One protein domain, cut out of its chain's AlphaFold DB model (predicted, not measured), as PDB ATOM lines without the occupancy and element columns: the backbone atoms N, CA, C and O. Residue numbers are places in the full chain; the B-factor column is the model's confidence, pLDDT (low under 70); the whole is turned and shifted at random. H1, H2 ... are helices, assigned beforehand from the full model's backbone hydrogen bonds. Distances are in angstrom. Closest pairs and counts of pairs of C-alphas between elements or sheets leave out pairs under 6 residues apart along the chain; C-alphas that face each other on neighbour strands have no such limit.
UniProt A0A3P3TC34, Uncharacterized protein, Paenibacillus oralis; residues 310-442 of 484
ATOM      1  N   GLU A 310      21.057  -2.663 -24.751       75.56
ATOM      2  CA  GLU A 310      21.683  -1.344 -24.743       75.56
ATOM      3  C   GLU A 310      22.452  -1.051 -26.036       75.56
ATOM      4  O   GLU A 310      22.248  -0.002 -26.650       75.56
ATOM      5  N   LYS A 311      23.256  -2.004 -26.528       77.44
ATOM      6  CA  LYS A 311      23.943  -1.887 -27.831       77.44
ATOM      7  C   LYS A 311      22.938  -1.654 -28.964       77.44
ATOM      8  O   LYS A 311      23.192  -0.841 -29.853       77.44
ATOM      9  N   HIS A 312      21.786  -2.323 -28.912       78.25
ATOM     10  CA  HIS A 312      20.715  -2.131 -29.887       78.25
ATOM     11  C   HIS A 312      20.104  -0.720 -29.816       78.25
ATOM     12  O   HIS A 312      19.911  -0.086 -30.857       78.25
ATOM     13  N   PHE A 313      19.856  -0.180 -28.616       81.88
ATOM     14  CA  PHE A 313      19.373   1.198 -28.477       81.88
ATOM     15  C   PHE A 313      20.381   2.210 -29.015       81.88
ATOM     16  O   PHE A 313      20.007   3.061 -29.820       81.88
ATOM     17  N   TRP A 314      21.664   2.078 -28.676       82.38
ATOM     18  CA  TRP A 314      22.701   2.966 -29.206       82.38
ATOM     19  C   TRP A 314      22.785   2.932 -30.733       82.38
ATOM     20  O   TRP A 314      22.891   3.980 -31.370       82.38
ATOM     21  N   GLN A 315      22.659   1.753 -31.350       82.00
ATOM     22  CA  GLN A 315      22.591   1.632 -32.808       82.00
ATOM     23  C   GLN A 315      21.351   2.318 -33.395       82.00
ATOM     24  O   GLN A 315      21.464   3.028 -34.393       82.00
ATOM     25  N   MET A 316      20.180   2.161 -32.769       79.56
ATOM     26  CA  MET A 316      18.946   2.820 -33.216       79.56
ATOM     27  C   MET A 316      18.981   4.346 -33.089       79.56
ATOM     28  O   MET A 316      18.252   5.030 -33.820       79.56
ATOM     29  N   LEU A 317      19.753   4.872 -32.138       84.19
ATOM     30  CA  LEU A 317      19.881   6.303 -31.864       84.19
ATOM     31  C   LEU A 317      21.053   6.957 -32.610       84.19
ATOM     32  O   LEU A 317      21.124   8.183 -32.681       84.19
ATOM     33  N   LYS A 318      21.953   6.165 -33.204       83.75
ATOM     34  CA  LYS A 318      23.141   6.663 -33.901       83.75
ATOM     35  C   LYS A 318      22.770   7.650 -35.015       83.75
ATOM     36  O   LYS A 318      22.014   7.317 -35.924       83.75
ATOM     37  N   GLY A 319      23.349   8.851 -34.953       80.19
ATOM     38  CA  GLY A 319      23.173   9.904 -35.960       80.19
ATOM     39  C   GLY A 319      21.862  10.688 -35.865       80.19
ATOM     40  O   GLY A 319      21.605  11.507 -36.741       80.19
ATOM     41  N   LYS A 320      21.041  10.458 -34.832       85.38
ATOM     42  CA  LYS A 320      19.800  11.209 -34.600       85.38
ATOM     43  C   LYS A 320      20.031  12.409 -33.696       85.38
ATOM     44  O   LYS A 320      20.874  12.368 -32.800       85.38
ATOM     45  N   SER A 321      19.234  13.452 -33.900       90.12
ATOM     46  CA  SER A 321      19.139  14.554 -32.940       90.12
ATOM     47  C   SER A 321      18.554  14.074 -31.605       90.12
ATOM     48  O   SER A 321      17.857  13.057 -31.546       90.12
ATOM     49  N   THR A 322      18.793  14.819 -30.522       88.81
ATOM     50  CA  THR A 322      18.236  14.513 -29.190       88.81
ATOM     51  C   THR A 322      16.709  14.430 -29.220       88.81
ATOM     52  O   THR A 322      16.123  13.521 -28.638       88.81
ATOM     53  N   PHE A 323      16.060  15.311 -29.983       90.50
ATOM     54  CA  PHE A 323      14.611  15.300 -30.169       90.50
ATOM     55  C   PHE A 323      14.112  14.034 -30.884       90.50
ATOM     56  O   PHE A 323      13.179  13.376 -30.423       90.50
ATOM     57  N   GLU A 324      14.746  13.643 -31.992       90.12
ATOM     58  CA  GLU A 324      14.385  12.418 -32.721       90.12
ATOM     59  C   GLU A 324      14.654  11.159 -31.896       90.12
ATOM     60  O   GLU A 324      13.883  10.197 -31.954       90.12
ATOM     61  N   ALA A 325      15.734  11.161 -31.111       90.19
ATOM     62  CA  ALA A 325      16.043  10.099 -30.168       90.19
ATOM     63  C   ALA A 325      14.959   9.987 -29.084       90.19
ATOM     64  O   ALA A 325      14.440   8.892 -28.850       90.19
ATOM     65  N   ARG A 326      14.539  11.122 -28.508       93.25
ATOM     66  CA  ARG A 326      13.467  11.224 -27.503       93.25
ATOM     67  C   ARG A 326      12.147  10.697 -28.044       93.25
ATOM     68  O   ARG A 326      11.562   9.776 -27.474       93.25
ATOM     69  N   LYS A 327      11.736  11.174 -29.220       92.81
ATOM     70  CA  LYS A 327      10.548  10.672 -29.918       92.81
ATOM     71  C   LYS A 327      10.630   9.165 -30.171       92.81
ATOM     72  O   LYS A 327       9.647   8.449 -29.974       92.81
ATOM     73  N   LYS A 328      11.791   8.657 -30.605       91.75
ATOM     74  CA  LYS A 328      11.973   7.226 -30.880       91.75
ATOM     75  C   LYS A 328      11.807   6.384 -29.617       91.75
ATOM     76  O   LYS A 328      11.128   5.362 -29.695       91.75
ATOM     77  N   LEU A 329      12.356   6.817 -28.480       90.75
ATOM     78  CA  LEU A 329      12.163   6.139 -27.196       90.75
ATOM     79  C   LEU A 329      10.693   6.130 -26.767       90.75
ATOM     80  O   LEU A 329      10.172   5.072 -26.413       90.75
ATOM     81  N   PHE A 330       9.987   7.255 -26.888       93.12
ATOM     82  CA  PHE A 330       8.560   7.306 -26.553       93.12
ATOM     83  C   PHE A 330       7.707   6.396 -27.444       93.12
ATOM     84  O   PHE A 330       6.789   5.740 -26.957       93.12
ATOM     85  N   MET A 331       8.027   6.282 -28.739       90.06
ATOM     86  CA  MET A 331       7.325   5.364 -29.647       90.06
ATOM     87  C   MET A 331       7.538   3.884 -29.305       90.06
ATOM     88  O   MET A 331       6.653   3.063 -29.575       90.06
ATOM     89  N   LEU A 332       8.704   3.535 -28.751       89.00
ATOM     90  CA  LEU A 332       8.987   2.183 -28.266       89.00
ATOM     91  C   LEU A 332       8.192   1.882 -26.993       89.00
ATOM     92  O   LEU A 332       7.754   0.748 -26.821       89.00
ATOM     93  N   GLY A 333       7.961   2.901 -26.156       88.50
ATOM     94  CA  GLY A 333       7.131   2.812 -24.957       88.50
ATOM     95  C   GLY A 333       7.670   1.787 -23.971       88.50
ATOM     96  O   GLY A 333       6.949   0.874 -23.579       88.50
ATOM     97  N   MET A 334       8.951   1.902 -23.627       87.50
ATOM     98  CA  MET A 334       9.632   0.994 -22.707       87.50
ATOM     99  C   MET A 334       9.531   1.455 -21.263       87.50
ATOM    100  O   MET A 334       9.448   2.648 -20.986       87.50
ATOM    101  N   HIS A 335       9.573   0.496 -20.340       90.81
ATOM    102  CA  HIS A 335       9.590   0.816 -18.920       90.81
ATOM    103  C   HIS A 335      10.944   1.458 -18.550       90.81
ATOM    104  O   HIS A 335      11.973   0.969 -19.023       90.81
ATOM    105  N   PRO A 336      10.993   2.482 -17.676       91.19
ATOM    106  CA  PRO A 336      12.238   3.167 -17.310       91.19
ATOM    107  C   PRO A 336      13.357   2.229 -16.845       91.19
ATOM    108  O   PRO A 336      14.501   2.383 -17.253       91.19
ATOM    109  N   ASN A 337      13.013   1.196 -16.068       89.06
ATOM    110  CA  ASN A 337      13.953   0.168 -15.586       89.06
ATOM    111  C   ASN A 337      14.616  -0.679 -16.693       89.06
ATOM    112  O   ASN A 337      15.486  -1.490 -16.391       89.06
ATOM    113  N   GLN A 338      14.173  -0.568 -17.946       86.25
ATOM    114  CA  GLN A 338      14.748  -1.295 -19.083       86.25
ATOM    115  C   GLN A 338      15.781  -0.462 -19.858       86.25
ATOM    116  O   GLN A 338      16.368  -0.971 -20.812       86.25
ATOM    117  N   LEU A 339      15.979   0.804 -19.483       88.00
ATOM    118  CA  LEU A 339      16.931   1.721 -20.104       88.00
ATOM    119  C   LEU A 339      18.027   2.074 -19.096       88.00
ATOM    120  O   LEU A 339      17.741   2.267 -17.915       88.00
ATOM    121  N   SER A 340      19.273   2.169 -19.560       89.06
ATOM    122  CA  SER A 340      20.392   2.613 -18.727       89.06
ATOM    123  C   SER A 340      20.315   4.116 -18.451       89.06
ATOM    124  O   SER A 340      19.801   4.889 -19.263       89.06
ATOM    125  N   GLU A 341      20.856   4.544 -17.309       89.31
ATOM    126  CA  GLU A 341      20.915   5.964 -16.931       89.31
ATOM    127  C   GLU A 341      21.711   6.799 -17.945       89.31
ATOM    128  O   GLU A 341      21.331   7.924 -18.263       89.31
ATOM    129  N   GLU A 342      22.766   6.225 -18.528       88.25
ATOM    130  CA  GLU A 342      23.569   6.868 -19.576       88.25
ATOM    131  C   GLU A 342      22.724   7.222 -20.805       88.25
ATOM    132  O   GLU A 342      22.823   8.325 -21.348       88.25
ATOM    133  N   LEU A 343      21.847   6.305 -21.219       88.31
ATOM    134  CA  LEU A 343      20.975   6.509 -22.366       88.31
ATOM    135  C   LEU A 343      19.866   7.528 -22.069       88.31
ATOM    136  O   LEU A 343      19.553   8.355 -22.928       88.31
ATOM    137  N   LYS A 344      19.305   7.517 -20.852       91.69
ATOM    138  CA  LYS A 344      18.328   8.526 -20.409       91.69
ATOM    139  C   LYS A 344      18.939   9.928 -20.411       91.69
ATOM    140  O   LYS A 344      18.339  10.852 -20.960       91.69
ATOM    141  N   LEU A 345      20.159  10.064 -19.882       90.12
ATOM    142  CA  LEU A 345      20.916  11.319 -19.856       90.12
ATOM    143  C   LEU A 345      21.253  11.824 -21.262       90.12
ATOM    144  O   LEU A 345      21.062  13.005 -21.541       90.12
ATOM    145  N   PHE A 346      21.709  10.943 -22.159       87.25
ATOM    146  CA  PHE A 346      22.033  11.313 -23.542       87.25
ATOM    147  C   PHE A 346      20.822  11.867 -24.300       87.25
ATOM    148  O   PHE A 346      20.938  12.845 -25.039       87.25
ATOM    149  N   VAL A 347      19.657  11.241 -24.122       90.19
ATOM    150  CA  VAL A 347      18.431  11.663 -24.805       90.19
ATOM    151  C   VAL A 347      17.742  12.833 -24.091       90.19
ATOM    152  O   VAL A 347      16.996  13.580 -24.725       90.19
ATOM    153  N   GLY A 348      18.016  13.028 -22.799       91.19
ATOM    154  CA  GLY A 348      17.391  14.061 -21.978       91.19
ATOM    155  C   GLY A 348      15.949  13.717 -21.603       91.19
ATOM    156  O   GLY A 348      15.087  14.590 -21.653       91.19
ATOM    157  N   VAL A 349      15.683  12.447 -21.283       92.56
ATOM    158  CA  VAL A 349      14.367  11.966 -20.823       92.56
ATOM    159  C   VAL A 349      14.407  11.594 -19.353       92.56
ATOM    160  O   VAL A 349      15.409  11.066 -18.872       92.56
ATOM    161  N   ASN A 350      13.304  11.833 -18.649       94.12
ATOM    162  CA  ASN A 350      13.144  11.411 -17.259       94.12
ATOM    163  C   ASN A 350      12.241  10.167 -17.139       94.12
ATOM    164  O   ASN A 350      11.545   9.769 -18.079       94.12
ATOM    165  N   ASP A 351      12.250   9.541 -15.962       94.56
ATOM    166  CA  ASP A 351      11.488   8.316 -15.714       94.56
ATOM    167  C   ASP A 351       9.971   8.533 -15.783       94.56
ATOM    168  O   ASP A 351       9.248   7.635 -16.213       94.56
ATOM    169  N   GLU A 352       9.469   9.714 -15.420       94.00
ATOM    170  CA  GLU A 352       8.034  10.014 -15.470       94.00
ATOM    171  C   GLU A 352       7.515  10.083 -16.914       94.00
ATOM    172  O   GLU A 352       6.486   9.485 -17.232       94.00
ATOM    173  N   GLU A 353       8.251  10.735 -17.813       94.75
ATOM    174  CA  GLU A 353       7.959  10.789 -19.250       94.75
ATOM    175  C   GLU A 353       7.961   9.396 -19.878       94.75
ATOM    176  O   GLU A 353       7.061   9.040 -20.648       94.75
ATOM    177  N   LEU A 354       8.957   8.582 -19.522       94.25
ATOM    178  CA  LEU A 354       9.062   7.199 -19.975       94.25
ATOM    179  C   LEU A 354       7.906   6.348 -19.441       94.25
ATOM    180  O   LEU A 354       7.349   5.549 -20.193       94.25
ATOM    181  N   MET A 355       7.483   6.548 -18.189       94.75
ATOM    182  CA  MET A 355       6.312   5.873 -17.622       94.75
ATOM    183  C   MET A 355       5.016   6.245 -18.340       94.75
ATOM    184  O   MET A 355       4.188   5.365 -18.594       94.75
ATOM    185  N   VAL A 356       4.837   7.517 -18.702       94.75
ATOM    186  CA  VAL A 356       3.695   7.972 -19.507       94.75
ATOM    187  C   VAL A 356       3.727   7.319 -20.888       94.75
ATOM    188  O   VAL A 356       2.737   6.715 -21.303       94.75
ATOM    189  N   ALA A 357       4.865   7.365 -21.585       94.00
ATOM    190  CA  ALA A 357       5.018   6.742 -22.898       94.00
ATOM    191  C   ALA A 357       4.769   5.222 -22.850       94.00
ATOM    192  O   ALA A 357       4.071   4.671 -23.708       94.00
ATOM    193  N   TYR A 358       5.276   4.553 -21.812       93.94
ATOM    194  CA  TYR A 358       5.032   3.141 -21.528       93.94
ATOM    195  C   TYR A 358       3.544   2.849 -21.308       93.94
ATOM    196  O   TYR A 358       3.009   1.917 -21.912       93.94
ATOM    197  N   ALA A 359       2.854   3.641 -20.482       93.19
ATOM    198  CA  ALA A 359       1.427   3.473 -20.206       93.19
ATOM    199  C   ALA A 359       0.581   3.663 -21.472       93.19
ATOM    200  O   ALA A 359      -0.285   2.831 -21.765       93.19
ATOM    201  N   ILE A 360       0.883   4.702 -22.259       92.56
ATOM    202  CA  ILE A 360       0.259   4.950 -23.559       92.56
ATOM    203  C   ILE A 360       0.453   3.719 -24.443       92.56
ATOM    204  O   ILE A 360      -0.536   3.087 -24.800       92.56
ATOM    205  N   LYS A 361       1.694   3.310 -24.732       91.69
ATOM    206  CA  LYS A 361       2.000   2.197 -25.649       91.69
ATOM    207  C   LYS A 361       1.402   0.861 -25.198       91.69
ATOM    208  O   LYS A 361       0.817   0.142 -26.013       91.69
ATOM    209  N   SER A 362       1.497   0.555 -23.905       89.81
ATOM    210  CA  SER A 362       0.979  -0.686 -23.310       89.81
ATOM    211  C   SER A 362      -0.548  -0.774 -23.369       89.81
ATOM    212  O   SER A 362      -1.094  -1.877 -23.423       89.81
ATOM    213  N   SER A 363      -1.251   0.366 -23.386       90.62
ATOM    214  CA  SER A 363      -2.716   0.409 -23.513       90.62
ATOM    215  C   SER A 363      -3.212   0.090 -24.927       90.62
ATOM    216  O   SER A 363      -4.286  -0.479 -25.096       90.62
ATOM    217  N   ILE A 364      -2.405   0.387 -25.953       88.06
ATOM    218  CA  ILE A 364      -2.721   0.105 -27.364       88.06
ATOM    219  C   ILE A 364      -2.582  -1.406 -27.667       88.06
ATOM    220  O   ILE A 364      -3.104  -1.911 -28.665       88.06
ATOM    221  N   GLY A 365      -1.892  -2.152 -26.796       76.00
ATOM    222  CA  GLY A 365      -1.649  -3.590 -26.943       76.00
ATOM    223  C   GLY A 365      -0.499  -3.930 -27.894       76.00
ATOM    224  O   GLY A 365      -0.506  -5.007 -28.480       76.00
ATOM    225  N   ASP A 366       0.447  -3.002 -28.070       63.91
ATOM    226  CA  ASP A 366       1.561  -3.079 -29.031       63.91
ATOM    227  C   ASP A 366       2.923  -3.406 -28.397       63.91
ATOM    228  O   ASP A 366       3.947  -3.342 -29.075       63.91
ATOM    229  N   GLY A 367       2.954  -3.652 -27.086       57.53
ATOM    230  CA  GLY A 367       4.175  -3.862 -26.309       57.53
ATOM    231  C   GLY A 367       4.322  -5.292 -25.788       57.53
ATOM    232  O   GLY A 367       3.392  -6.095 -25.843       57.53
ATOM    233  N   LEU A 368       5.493  -5.579 -25.208       57.28
ATOM    234  CA  LEU A 368       5.769  -6.804 -24.437       57.28
ATOM    235  C   LEU A 368       4.849  -6.948 -23.212       57.28
ATOM    236  O   LEU A 368       4.719  -8.031 -22.646       57.28
ATOM    237  N   SER A 369       4.207  -5.854 -22.805       68.69
ATOM    238  CA  SER A 369       3.276  -5.772 -21.695       68.69
ATOM    239  C   SER A 369       1.940  -5.180 -22.147       68.69
ATOM    240  O   SER A 369       1.861  -4.323 -23.030       68.69
ATOM    241  N   ARG A 370       0.861  -5.648 -21.515       83.12
ATOM    242  CA  ARG A 370      -0.485  -5.089 -21.668       83.12
ATOM    243  C   ARG A 370      -0.858  -4.328 -20.410       83.12
ATOM    244  O   ARG A 370      -0.666  -4.823 -19.300       83.12
ATOM    245  N   MET A 371      -1.427  -3.144 -20.594       88.00
ATOM    246  CA  MET A 371      -1.988  -2.347 -19.510       88.00
ATOM    247  C   MET A 371      -3.459  -2.069 -19.791       88.00
ATOM    248  O   MET A 371      -3.825  -1.690 -20.900       88.00
ATOM    249  N   GLU A 372      -4.309  -2.247 -18.781       90.88
ATOM    250  CA  GLU A 372      -5.712  -1.857 -18.885       90.88
ATOM    251  C   GLU A 372      -5.841  -0.345 -19.091       90.88
ATOM    252  O   GLU A 372      -5.152   0.445 -18.440       90.88
ATOM    253  N   ALA A 373      -6.765   0.058 -19.965       90.19
ATOM    254  CA  ALA A 373      -6.960   1.453 -20.355       90.19
ATOM    255  C   ALA A 373      -7.213   2.387 -19.159       90.19
ATOM    256  O   ALA A 373      -6.666   3.483 -19.108       90.19
ATOM    257  N   GLU A 374      -7.983   1.941 -18.163       91.44
ATOM    258  CA  GLU A 374      -8.278   2.736 -16.963       91.44
ATOM    259  C   GLU A 374      -7.058   2.903 -16.050       91.44
ATOM    260  O   GLU A 374      -6.876   3.946 -15.420       91.44
ATOM    261  N   LYS A 375      -6.175   1.898 -15.998       93.19
ATOM    262  CA  LYS A 375      -4.911   2.001 -15.263       93.19
ATOM    263  C   LYS A 375      -3.942   2.941 -15.981       93.19
ATOM    264  O   LYS A 375      -3.334   3.787 -15.331       93.19
ATOM    265  N   ALA A 376      -3.852   2.830 -17.307       92.56
ATOM    266  CA  ALA A 376      -3.044   3.724 -18.130       92.56
ATOM    267  C   ALA A 376      -3.517   5.179 -18.011       92.56
ATOM    268  O   ALA A 376      -2.697   6.073 -17.821       92.56
ATOM    269  N   LYS A 377      -4.837   5.407 -18.012       93.38
ATOM    270  CA  LYS A 377      -5.447   6.721 -17.779       93.38
ATOM    271  C   LYS A 377      -5.021   7.328 -16.452       93.38
ATOM    272  O   LYS A 377      -4.567   8.462 -16.430       93.38
ATOM    273  N   LYS A 378      -5.142   6.576 -15.352       93.75
ATOM    274  CA  LYS A 378      -4.758   7.064 -14.018       93.75
ATOM    275  C   LYS A 378      -3.295   7.508 -13.978       93.75
ATOM    276  O   LYS A 378      -3.025   8.579 -13.451       93.75
ATOM    277  N   LEU A 379      -2.395   6.722 -14.572       93.06
ATOM    278  CA  LEU A 379      -0.967   7.050 -14.659       93.06
ATOM    279  C   LEU A 379      -0.707   8.301 -15.506       93.06
ATOM    280  O   LEU A 379       0.033   9.184 -15.081       93.06
ATOM    281  N   CYS A 380      -1.348   8.401 -16.672       92.44
ATOM    282  CA  CYS A 380      -1.203   9.561 -17.546       92.44
ATOM    283  C   CYS A 380      -1.740  10.833 -16.874       92.44
ATOM    284  O   CYS A 380      -1.027  11.823 -16.793       92.44
ATOM    285  N   CYS A 381      -2.949  10.794 -16.302       90.94
ATOM    286  CA  CYS A 381      -3.551  11.949 -15.630       90.94
ATOM    287  C   CYS A 381      -2.790  12.394 -14.372       90.94
ATOM    288  O   CYS A 381      -2.919  13.547 -13.975       90.94
ATOM    289  N   SER A 382      -2.033  11.500 -13.727       91.94
ATOM    290  CA  SER A 382      -1.195  11.862 -12.579       91.94
ATOM    291  C   SER A 382       0.127  12.535 -12.958       91.94
ATOM    292  O   SER A 382       0.789  13.071 -12.077       91.94
ATOM    293  N   SER A 383       0.522  12.505 -14.236       92.88
ATOM    294  CA  SER A 383       1.791  13.068 -14.699       92.88
ATOM    295  C   SER A 383       1.591  14.421 -15.377       92.88
ATOM    296  O   SER A 383       0.721  14.581 -16.231       92.88
ATOM    297  N   GLN A 384       2.463  15.380 -15.060       93.94
ATOM    298  CA  GLN A 384       2.514  16.677 -15.744       93.94
ATOM    299  C   GLN A 384       3.008  16.578 -17.199       93.94
ATOM    300  O   GLN A 384       2.784  17.490 -17.989       93.94
ATOM    301  N   TYR A 385       3.647  15.464 -17.569       93.62
ATOM    302  CA  TYR A 385       4.260  15.264 -18.886       93.62
ATOM    303  C   TYR A 385       3.313  14.637 -19.917       93.62
ATOM    304  O   TYR A 385       3.727  14.363 -21.044       93.62
ATOM    305  N   TRP A 386       2.050  14.381 -19.558       94.00
ATOM    306  CA  TRP A 386       1.110  13.672 -20.429       94.00
ATOM    307  C   TRP A 386       0.927  14.346 -21.790       94.00
ATOM    308  O   TRP A 386       1.078  13.689 -22.822       94.00
ATOM    309  N   ASP A 387       0.673  15.655 -21.794       92.81
ATOM    310  CA  ASP A 387       0.516  16.426 -23.027       92.81
ATOM    311  C   ASP A 387       1.831  16.516 -23.813       92.81
ATOM    312  O   ASP A 387       1.842  16.299 -25.024       92.81
ATOM    313  N   GLU A 388       2.954  16.787 -23.141       93.12
ATOM    314  CA  GLU A 388       4.261  16.958 -23.789       93.12
ATOM    315  C   GLU A 388       4.720  15.685 -24.512       93.12
ATOM    316  O   GLU A 388       5.149  15.735 -25.671       93.12
ATOM    317  N   VAL A 389       4.585  14.524 -23.862       93.50
ATOM    318  CA  VAL A 389       4.913  13.226 -24.466       93.50
ATOM    319  C   VAL A 389       4.051  12.996 -25.706       93.50
ATOM    320  O   VAL A 389       4.556  12.569 -26.748       93.50
ATOM    321  N   PHE A 390       2.759  13.321 -25.635       92.44
ATOM    322  CA  PHE A 390       1.840  13.123 -26.750       92.44
ATOM    323  C   PHE A 390       2.150  14.053 -27.931       92.44
ATOM    324  O   PHE A 390       2.219  13.596 -29.073       92.44
ATOM    325  N   TRP A 391       2.424  15.333 -27.675       93.94
ATOM    326  CA  TRP A 391       2.830  16.280 -28.717       93.94
ATOM    327  C   TRP A 391       4.185  15.930 -29.337       93.94
ATOM    328  O   TRP A 391       4.355  16.068 -30.548       93.94
ATOM    329  N   THR A 392       5.115  15.375 -28.557       93.69
ATOM    330  CA  THR A 392       6.390  14.856 -29.077       93.69
ATOM    331  C   THR A 392       6.166  13.705 -30.064       93.69
ATOM    332  O   THR A 392       6.790  13.657 -31.127       93.69
ATOM    333  N   LEU A 393       5.233  12.793 -29.763       92.12
ATOM    334  CA  LEU A 393       4.859  11.710 -30.681       92.12
ATOM    335  C   LEU A 393       4.229  12.245 -31.974       92.12
ATOM    336  O   LEU A 393       4.444  11.665 -33.042       92.12
ATOM    337  N   LEU A 394       3.492  13.353 -31.883       93.12
ATOM    338  CA  LEU A 394       2.744  13.940 -32.991       93.12
ATOM    339  C   LEU A 394       3.497  15.014 -33.790       93.12
ATOM    340  O   LEU A 394       2.966  15.505 -34.780       93.12
ATOM    341  N   TYR A 395       4.730  15.350 -33.418       91.25
ATOM    342  CA  TYR A 395       5.464  16.504 -33.956       91.25
ATOM    343  C   TYR A 395       5.593  16.563 -35.494       91.25
ATOM    344  O   TYR A 395       5.691  17.641 -36.073       91.25
ATOM    345  N   GLU A 396       5.584  15.420 -36.182       88.94
ATOM    346  CA  GLU A 396       5.701  15.364 -37.652       88.94
ATOM    347  C   GLU A 396       4.396  15.714 -38.388       88.94
ATOM    348  O   GLU A 396       4.412  15.975 -39.594       88.94
ATOM    349  N   PHE A 397       3.261  15.730 -37.685       91.50
ATOM    350  CA  PHE A 397       1.949  15.953 -38.278       91.50
ATOM    351  C   PHE A 397       1.612  17.442 -38.286       91.50
ATOM    352  O   PHE A 397       1.399  18.062 -37.250       91.50
ATOM    353  N   LYS A 398       1.549  18.020 -39.489       88.12
ATOM    354  CA  LYS A 398       1.310  19.461 -39.685       88.12
ATOM    355  C   LYS A 398      -0.168  19.852 -39.695       88.12
ATOM    356  O   LYS A 398      -0.476  21.037 -39.646       88.12
ATOM    357  N   THR A 399      -1.075  18.884 -39.831       94.12
ATOM    358  CA  THR A 399      -2.516  19.139 -39.984       94.12
ATOM    359  C   THR A 399      -3.327  18.338 -38.972       94.12
ATOM    360  O   THR A 399      -2.956  17.206 -38.643       94.12
ATOM    361  N   SER A 400      -4.456  18.894 -38.525       94.88
ATOM    362  CA  SER A 400      -5.399  18.218 -37.622       94.88
ATOM    363  C   SER A 400      -5.865  16.876 -38.187       94.88
ATOM    364  O   SER A 400      -5.836  15.870 -37.484       94.88
ATOM    365  N   GLU A 401      -6.172  16.829 -39.486       93.25
ATOM    366  CA  GLU A 401      -6.600  15.606 -40.171       93.25
ATOM    367  C   GLU A 401      -5.503  14.529 -40.177       93.25
ATOM    368  O   GLU A 401      -5.770  13.356 -39.927       93.25
ATOM    369  N   SER A 402      -4.237  14.914 -40.390       94.12
ATOM    370  CA  SER A 402      -3.125  13.956 -40.337       94.12
ATOM    371  C   SER A 402      -2.913  13.379 -38.935       94.12
ATOM    372  O   SER A 402      -2.600  12.196 -38.803       94.12
ATOM    373  N   VAL A 403      -3.147  14.180 -37.887       94.62
ATOM    374  CA  VAL A 403      -3.139  13.695 -36.500       94.62
ATOM    375  C   VAL A 403      -4.302  12.734 -36.278       94.62
ATOM    376  O   VAL A 403      -4.087  11.630 -35.783       94.62
ATOM    377  N   LYS A 404      -5.520  13.112 -36.685       95.31
ATOM    378  CA  LYS A 404      -6.722  12.277 -36.570       95.31
ATOM    379  C   LYS A 404      -6.511  10.901 -37.198       95.31
ATOM    380  O   LYS A 404      -6.698   9.880 -36.533       95.31
ATOM    381  N   GLN A 405      -6.044  10.877 -38.444       94.00
ATOM    382  CA  GLN A 405      -5.769   9.651 -39.183       94.00
ATOM    383  C   GLN A 405      -4.703   8.798 -38.481       94.00
ATOM    384  O   GLN A 405      -4.910   7.603 -38.272       94.00
ATOM    385  N   TYR A 406      -3.604   9.413 -38.031       94.50
ATOM    386  CA  TYR A 406      -2.551   8.710 -37.298       94.50
ATOM    387  C   TYR A 406      -3.067   8.064 -36.005       94.50
ATOM    388  O   TYR A 406      -2.737   6.911 -35.716       94.50
ATOM    389  N   LEU A 407      -3.900   8.767 -35.232       94.81
ATOM    390  CA  LEU A 407      -4.445   8.244 -33.977       94.81
ATOM    391  C   LEU A 407      -5.354   7.031 -34.194       94.81
ATOM    392  O   LEU A 407      -5.271   6.062 -33.433       94.81
ATOM    393  N   ILE A 408      -6.176   7.067 -35.246       93.88
ATOM    394  CA  ILE A 408      -7.059   5.962 -35.635       93.88
ATOM    395  C   ILE A 408      -6.233   4.770 -36.127       93.88
ATOM    396  O   ILE A 408      -6.432   3.655 -35.649       93.88
ATOM    397  N   GLU A 409      -5.272   4.994 -37.028       91.44
ATOM    398  CA  GLU A 409      -4.433   3.937 -37.610       91.44
ATOM    399  C   GLU A 409      -3.552   3.244 -36.572       91.44
ATOM    400  O   GLU A 409      -3.410   2.019 -36.564       91.44
ATOM    401  N   LYS A 410      -2.965   4.018 -35.656       91.50
ATOM    402  CA  LYS A 410      -2.199   3.463 -34.537       91.50
ATOM    403  C   LYS A 410      -3.086   2.878 -33.446       91.50
ATOM    404  O   LYS A 410      -2.550   2.188 -32.583       91.50
ATOM    405  N   GLY A 411      -4.402   3.096 -33.511       91.81
ATOM    406  CA  GLY A 411      -5.419   2.551 -32.618       91.81
ATOM    407  C   GLY A 411      -5.254   2.987 -31.170       91.81
ATOM    408  O   GLY A 411      -5.388   2.159 -30.266       91.81
ATOM    409  N   TYR A 412      -4.939   4.264 -30.946       93.38
ATOM    410  CA  TYR A 412      -4.849   4.823 -29.599       93.38
ATOM    411  C   TYR A 412      -6.179   4.678 -28.855       93.38
ATOM    412  O   TYR A 412      -7.260   4.856 -29.414       93.38
ATOM    413  N   VAL A 413      -6.093   4.353 -27.567       93.69
ATOM    414  CA  VAL A 413      -7.271   4.152 -26.724       93.69
ATOM    415  C   VAL A 413      -7.808   5.518 -26.262       93.69
ATOM    416  O   VAL A 413      -7.007   6.343 -25.817       93.69
ATOM    417  N   PRO A 414      -9.131   5.783 -26.302       94.38
ATOM    418  CA  PRO A 414      -9.693   7.102 -25.975       94.38
ATOM    419  C   PRO A 414      -9.257   7.663 -24.616       94.38
ATOM    420  O   PRO A 414      -9.120   8.872 -24.444       94.38
ATOM    421  N   GLN A 415      -9.044   6.776 -23.647       93.75
ATOM    422  CA  GLN A 415      -8.676   7.092 -22.274       93.75
ATOM    423  C   GLN A 415      -7.267   7.677 -22.108       93.75
ATOM    424  O   GLN A 415      -7.032   8.358 -21.115       93.75
ATOM    425  N   VAL A 416      -6.337   7.401 -23.031       93.94
ATOM    426  CA  VAL A 416      -4.928   7.832 -22.924       93.94
ATOM    427  C   VAL A 416      -4.577   8.988 -23.859       93.94
ATOM    428  O   VAL A 416      -3.462   9.501 -23.800       93.94
ATOM    429  N   VAL A 417      -5.510   9.399 -24.722       95.50
ATOM    430  CA  VAL A 417      -5.353  10.581 -25.576       95.50
ATOM    431  C   VAL A 417      -5.778  11.819 -24.778       95.50
ATOM    432  O   VAL A 417      -6.910  11.831 -24.284       95.50
ATOM    433  N   PRO A 418      -4.927  12.852 -24.647       95.19
ATOM    434  CA  PRO A 418      -5.304  14.082 -23.960       95.19
ATOM    435  C   PRO A 418      -6.453  14.825 -24.651       95.19
ATOM    436  O   PRO A 418      -6.561  14.818 -25.880       95.19
ATOM    437  N   GLU A 419      -7.288  15.523 -23.880       93.94
ATOM    438  CA  GLU A 419      -8.427  16.278 -24.427       93.94
ATOM    439  C   GLU A 419      -7.984  17.419 -25.355       93.94
ATOM    440  O   GLU A 419      -8.628  17.662 -26.371       93.94
ATOM    441  N   ALA A 420      -6.840  18.059 -25.081       93.88
ATOM    442  CA  ALA A 420      -6.269  19.078 -25.965       93.88
ATOM    443  C   ALA A 420      -5.938  18.519 -27.361       93.88
ATOM    444  O   ALA A 420      -6.180  19.171 -28.376       93.88
ATOM    445  N   VAL A 421      -5.437  17.280 -27.419       94.56
ATOM    446  CA  VAL A 421      -5.132  16.588 -28.678       94.56
ATOM    447  C   VAL A 421      -6.415  16.171 -29.391       94.56
ATOM    448  O   VAL A 421      -6.514  16.337 -30.606       94.56
ATOM    449  N   LYS A 422      -7.417  15.672 -28.651       95.50
ATOM    450  CA  LYS A 422      -8.725  15.328 -29.231       95.50
ATOM    451  C   LYS A 422      -9.402  16.540 -29.856       95.50
ATOM    452  O   LYS A 422      -9.908  16.449 -30.970       95.50
ATOM    453  N   PHE A 423      -9.354  17.667 -29.149       95.62
ATOM    454  CA  PHE A 423      -9.873  18.943 -29.617       95.62
ATOM    455  C   PHE A 423      -9.134  19.426 -30.871       95.62
ATOM    456  O   PHE A 423      -9.776  19.777 -31.855       95.62
ATOM    457  N   TYR A 424      -7.797  19.384 -30.878       95.25
ATOM    458  CA  TYR A 424      -6.999  19.775 -32.046       95.25
ATOM    459  C   TYR A 424      -7.290  18.915 -33.285       95.25
ATOM    460  O   TYR A 424      -7.366  19.436 -34.395       95.25
ATOM    461  N   ALA A 425      -7.435  17.603 -33.102       94.56
ATOM    462  CA  ALA A 425      -7.658  16.655 -34.187       94.56
ATOM    463  C   ALA A 425      -9.133  16.518 -34.604       94.56
ATOM    464  O   ALA A 425      -9.412  15.747 -35.516       94.56
ATOM    465  N   ASP A 426     -10.065  17.212 -33.936       95.62
ATOM    466  CA  ASP A 426     -11.516  17.042 -34.106       95.62
ATOM    467  C   ASP A 426     -11.929  15.553 -34.144       95.62
ATOM    468  O   ASP A 426     -12.578  15.050 -35.070       95.62
ATOM    469  N   ILE A 427     -11.438  14.804 -33.150       95.25
ATOM    470  CA  ILE A 427     -11.646  13.359 -33.032       95.25
ATOM    471  C   ILE A 427     -12.433  13.031 -31.767       95.25
ATOM    472  O   ILE A 427     -12.126  13.496 -30.668       95.25
ATOM    473  N   ASN A 428     -13.449  12.183 -31.910       94.44
ATOM    474  CA  ASN A 428     -14.278  11.754 -30.790       94.44
ATOM    475  C   ASN A 428     -13.844  10.388 -30.219       94.44
ATOM    476  O   ASN A 428     -13.095   9.615 -30.820       94.44
ATOM    477  N   ASN A 429     -14.349  10.057 -29.027       95.81
ATOM    478  CA  ASN A 429     -14.003   8.799 -28.356       95.81
ATOM    479  C   ASN A 429     -14.483   7.550 -29.124       95.81
ATOM    480  O   ASN A 429     -13.879   6.490 -28.977       95.81
ATOM    481  N   LEU A 430     -15.547   7.648 -29.932       93.69
ATOM    482  CA  LEU A 430     -16.040   6.523 -30.737       93.69
ATOM    483  C   LEU A 430     -15.082   6.206 -31.891       93.69
ATOM    484  O   LEU A 430     -14.805   5.036 -32.144       93.69
ATOM    485  N   GLU A 431     -14.537   7.226 -32.554       94.81
ATOM    486  CA  GLU A 431     -13.529   7.086 -33.609       94.81
ATOM    487  C   GLU A 431     -12.275   6.381 -33.094       94.81
ATOM    488  O   GLU A 431     -11.846   5.385 -33.676       94.81
ATOM    489  N   LEU A 432     -11.746   6.836 -31.956       94.94
ATOM    490  CA  LEU A 432     -10.600   6.210 -31.292       94.94
ATOM    491  C   LEU A 432     -10.906   4.770 -30.852       94.94
ATOM    492  O   LEU A 432     -10.096   3.866 -31.060       94.94
ATOM    493  N   PHE A 433     -12.096   4.527 -30.292       94.44
ATOM    494  CA  PHE A 433     -12.520   3.188 -29.882       94.44
ATOM    495  C   PHE A 433     -12.550   2.214 -31.066       94.44
ATOM    496  O   PHE A 433     -11.956   1.138 -30.989       94.44
ATOM    497  N   PHE A 434     -13.200   2.584 -32.172       93.06
ATOM    498  CA  PHE A 434     -13.255   1.726 -33.355       93.06
ATOM    499  C   PHE A 434     -11.893   1.596 -34.041       93.06
ATOM    500  O   PHE A 434     -11.563   0.496 -34.471       93.06
ATOM    501  N   GLY A 435     -11.071   2.651 -34.069       93.44
ATOM    502  CA  GLY A 435      -9.686   2.573 -34.545       93.44
ATOM    503  C   GLY A 435      -8.875   1.531 -33.770       93.44
ATOM    504  O   GLY A 435      -8.259   0.644 -34.362       93.44
ATOM    505  N   ASN A 436      -8.968   1.545 -32.437       93.44
ATOM    506  CA  ASN A 436      -8.346   0.529 -31.589       93.44
ATOM    507  C   ASN A 436      -8.878  -0.884 -31.881       93.44
ATOM    508  O   ASN A 436      -8.087  -1.815 -32.039       93.44
ATOM    509  N   LYS A 437     -10.201  -1.062 -32.006       91.94
ATOM    510  CA  LYS A 437     -10.793  -2.375 -32.318       91.94
ATOM    511  C   LYS A 437     -10.357  -2.906 -33.679       91.94
ATOM    512  O   LYS A 437      -9.978  -4.072 -33.763       91.94
ATOM    513  N   VAL A 438     -10.333  -2.053 -34.701       91.94
ATOM    514  CA  VAL A 438      -9.850  -2.399 -36.045       91.94
ATOM    515  C   VAL A 438      -8.381  -2.799 -36.007       91.94
ATOM    516  O   VAL A 438      -8.001  -3.759 -36.668       91.94
ATOM    517  N   ARG A 439      -7.554  -2.126 -35.205       89.62
ATOM    518  CA  ARG A 439      -6.146  -2.497 -35.050       89.62
ATOM    519  C   ARG A 439      -5.962  -3.854 -34.368       89.62
ATOM    520  O   ARG A 439      -5.124  -4.638 -34.794       89.62
ATOM    521  N   VAL A 440      -6.720  -4.120 -33.302       87.44
ATOM    522  CA  VAL A 440      -6.570  -5.337 -32.482       87.44
ATOM    523  C   VAL A 440      -7.175  -6.568 -33.157       87.44
ATOM    524  O   VAL A 440      -6.586  -7.643 -33.096       87.44
ATOM    525  N   HIS A 441      -8.347  -6.429 -33.775       88.75
ATOM    526  CA  HIS A 441      -9.112  -7.550 -34.332       88.75
ATOM    527  C   HIS A 441      -9.113  -7.581 -35.863       88.75
ATOM    528  O   HIS A 441      -9.572  -8.545 -36.459       88.75
ATOM    529  N   GLY A 442      -8.610  -6.540 -36.524       91.12
ATOM    530  CA  GLY A 442      -8.730  -6.382 -37.968       91.12
ATOM    531  C   GLY A 442     -10.074  -5.779 -38.384       91.12
ATOM    532  O   GLY A 442     -11.104  -5.920 -37.718       91.12
TER     533      GLY A 442
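What this domain is: This is residues 310 to 442 of the 484 residues of an uncharacterized protein of Paenibacillus oralis (UniProt A0A3P3TC34). Three helices that cross one another, H2, H4 and H6, make the core, and H5 folds back along H4 as a helical hairpin. The short H1 and H3 sit beside H2 at one end of the longest axis; at the other end are H7, H8 and H9, with H7 packed on H9. The printed part has 133 residues with nine named helices, H1 to H9 in chain order, and no named strand: all helix, the packing mostly crossed. It is compact, with a radius of gyration of the C-alphas of 14.5 A, and rounded, spanning 41 by 31 by 30 A.

How they stand to each other: H4, residues 351 to 364, touches H5, residues 373 to 382, in a hairpin at a shallow tilt of 23 degrees, opposite ways; their closest C-alphas, of Ala 359 and Ala 376, are 4.9 A apart. H2, residues 322 to 332, touches H4 at a steep tilt of 42 degrees, closest at C-alphas 330 and 357, 5.1 A. H6, residues 386 to 394, touches H2 about perpendicular, at 80 degrees, closest at C-alphas 327 and 393, 5.8 A. H4 touches H6 with residues 353 to 357 alone, closest at C-alphas 356 and 386, 6.3 A. H3, residues 341 to 347, touches H2, closest at C-alphas 347 and 322, 5.2 A. H1, residues 310 to 317, is close to H2 but not clearly touching, closest at C-alphas 317 and 325, 5.7 A. H7, residues 400 to 409, touches H9, residues 429 to 441, closest at C-alphas 408 and 435, 4.4 A. H8, residues 419 to 424, only just touches H6, with 3 pairs of C-alphas within 8 A, closest at C-alphas 420 and 387, 7.9 A. In each helix every O i to N i+4 pair is within hydrogen-bond range.

Where its parts are: H4 is 20.1 A long, H9 18.1 A and H2 15.4 A. H1 begins at C-alpha 310 (21.683, -1.344, -24.743), and H9 ends at C-alpha 441 (-9.112, -7.550, -34.332).

The domain as a whole: The C-alphas farthest apart, of Glu 342 and Leu 430, are 41.2 A apart. The printed part has no cut and no long link. Residues 366 to 369 are under pLDDT 70.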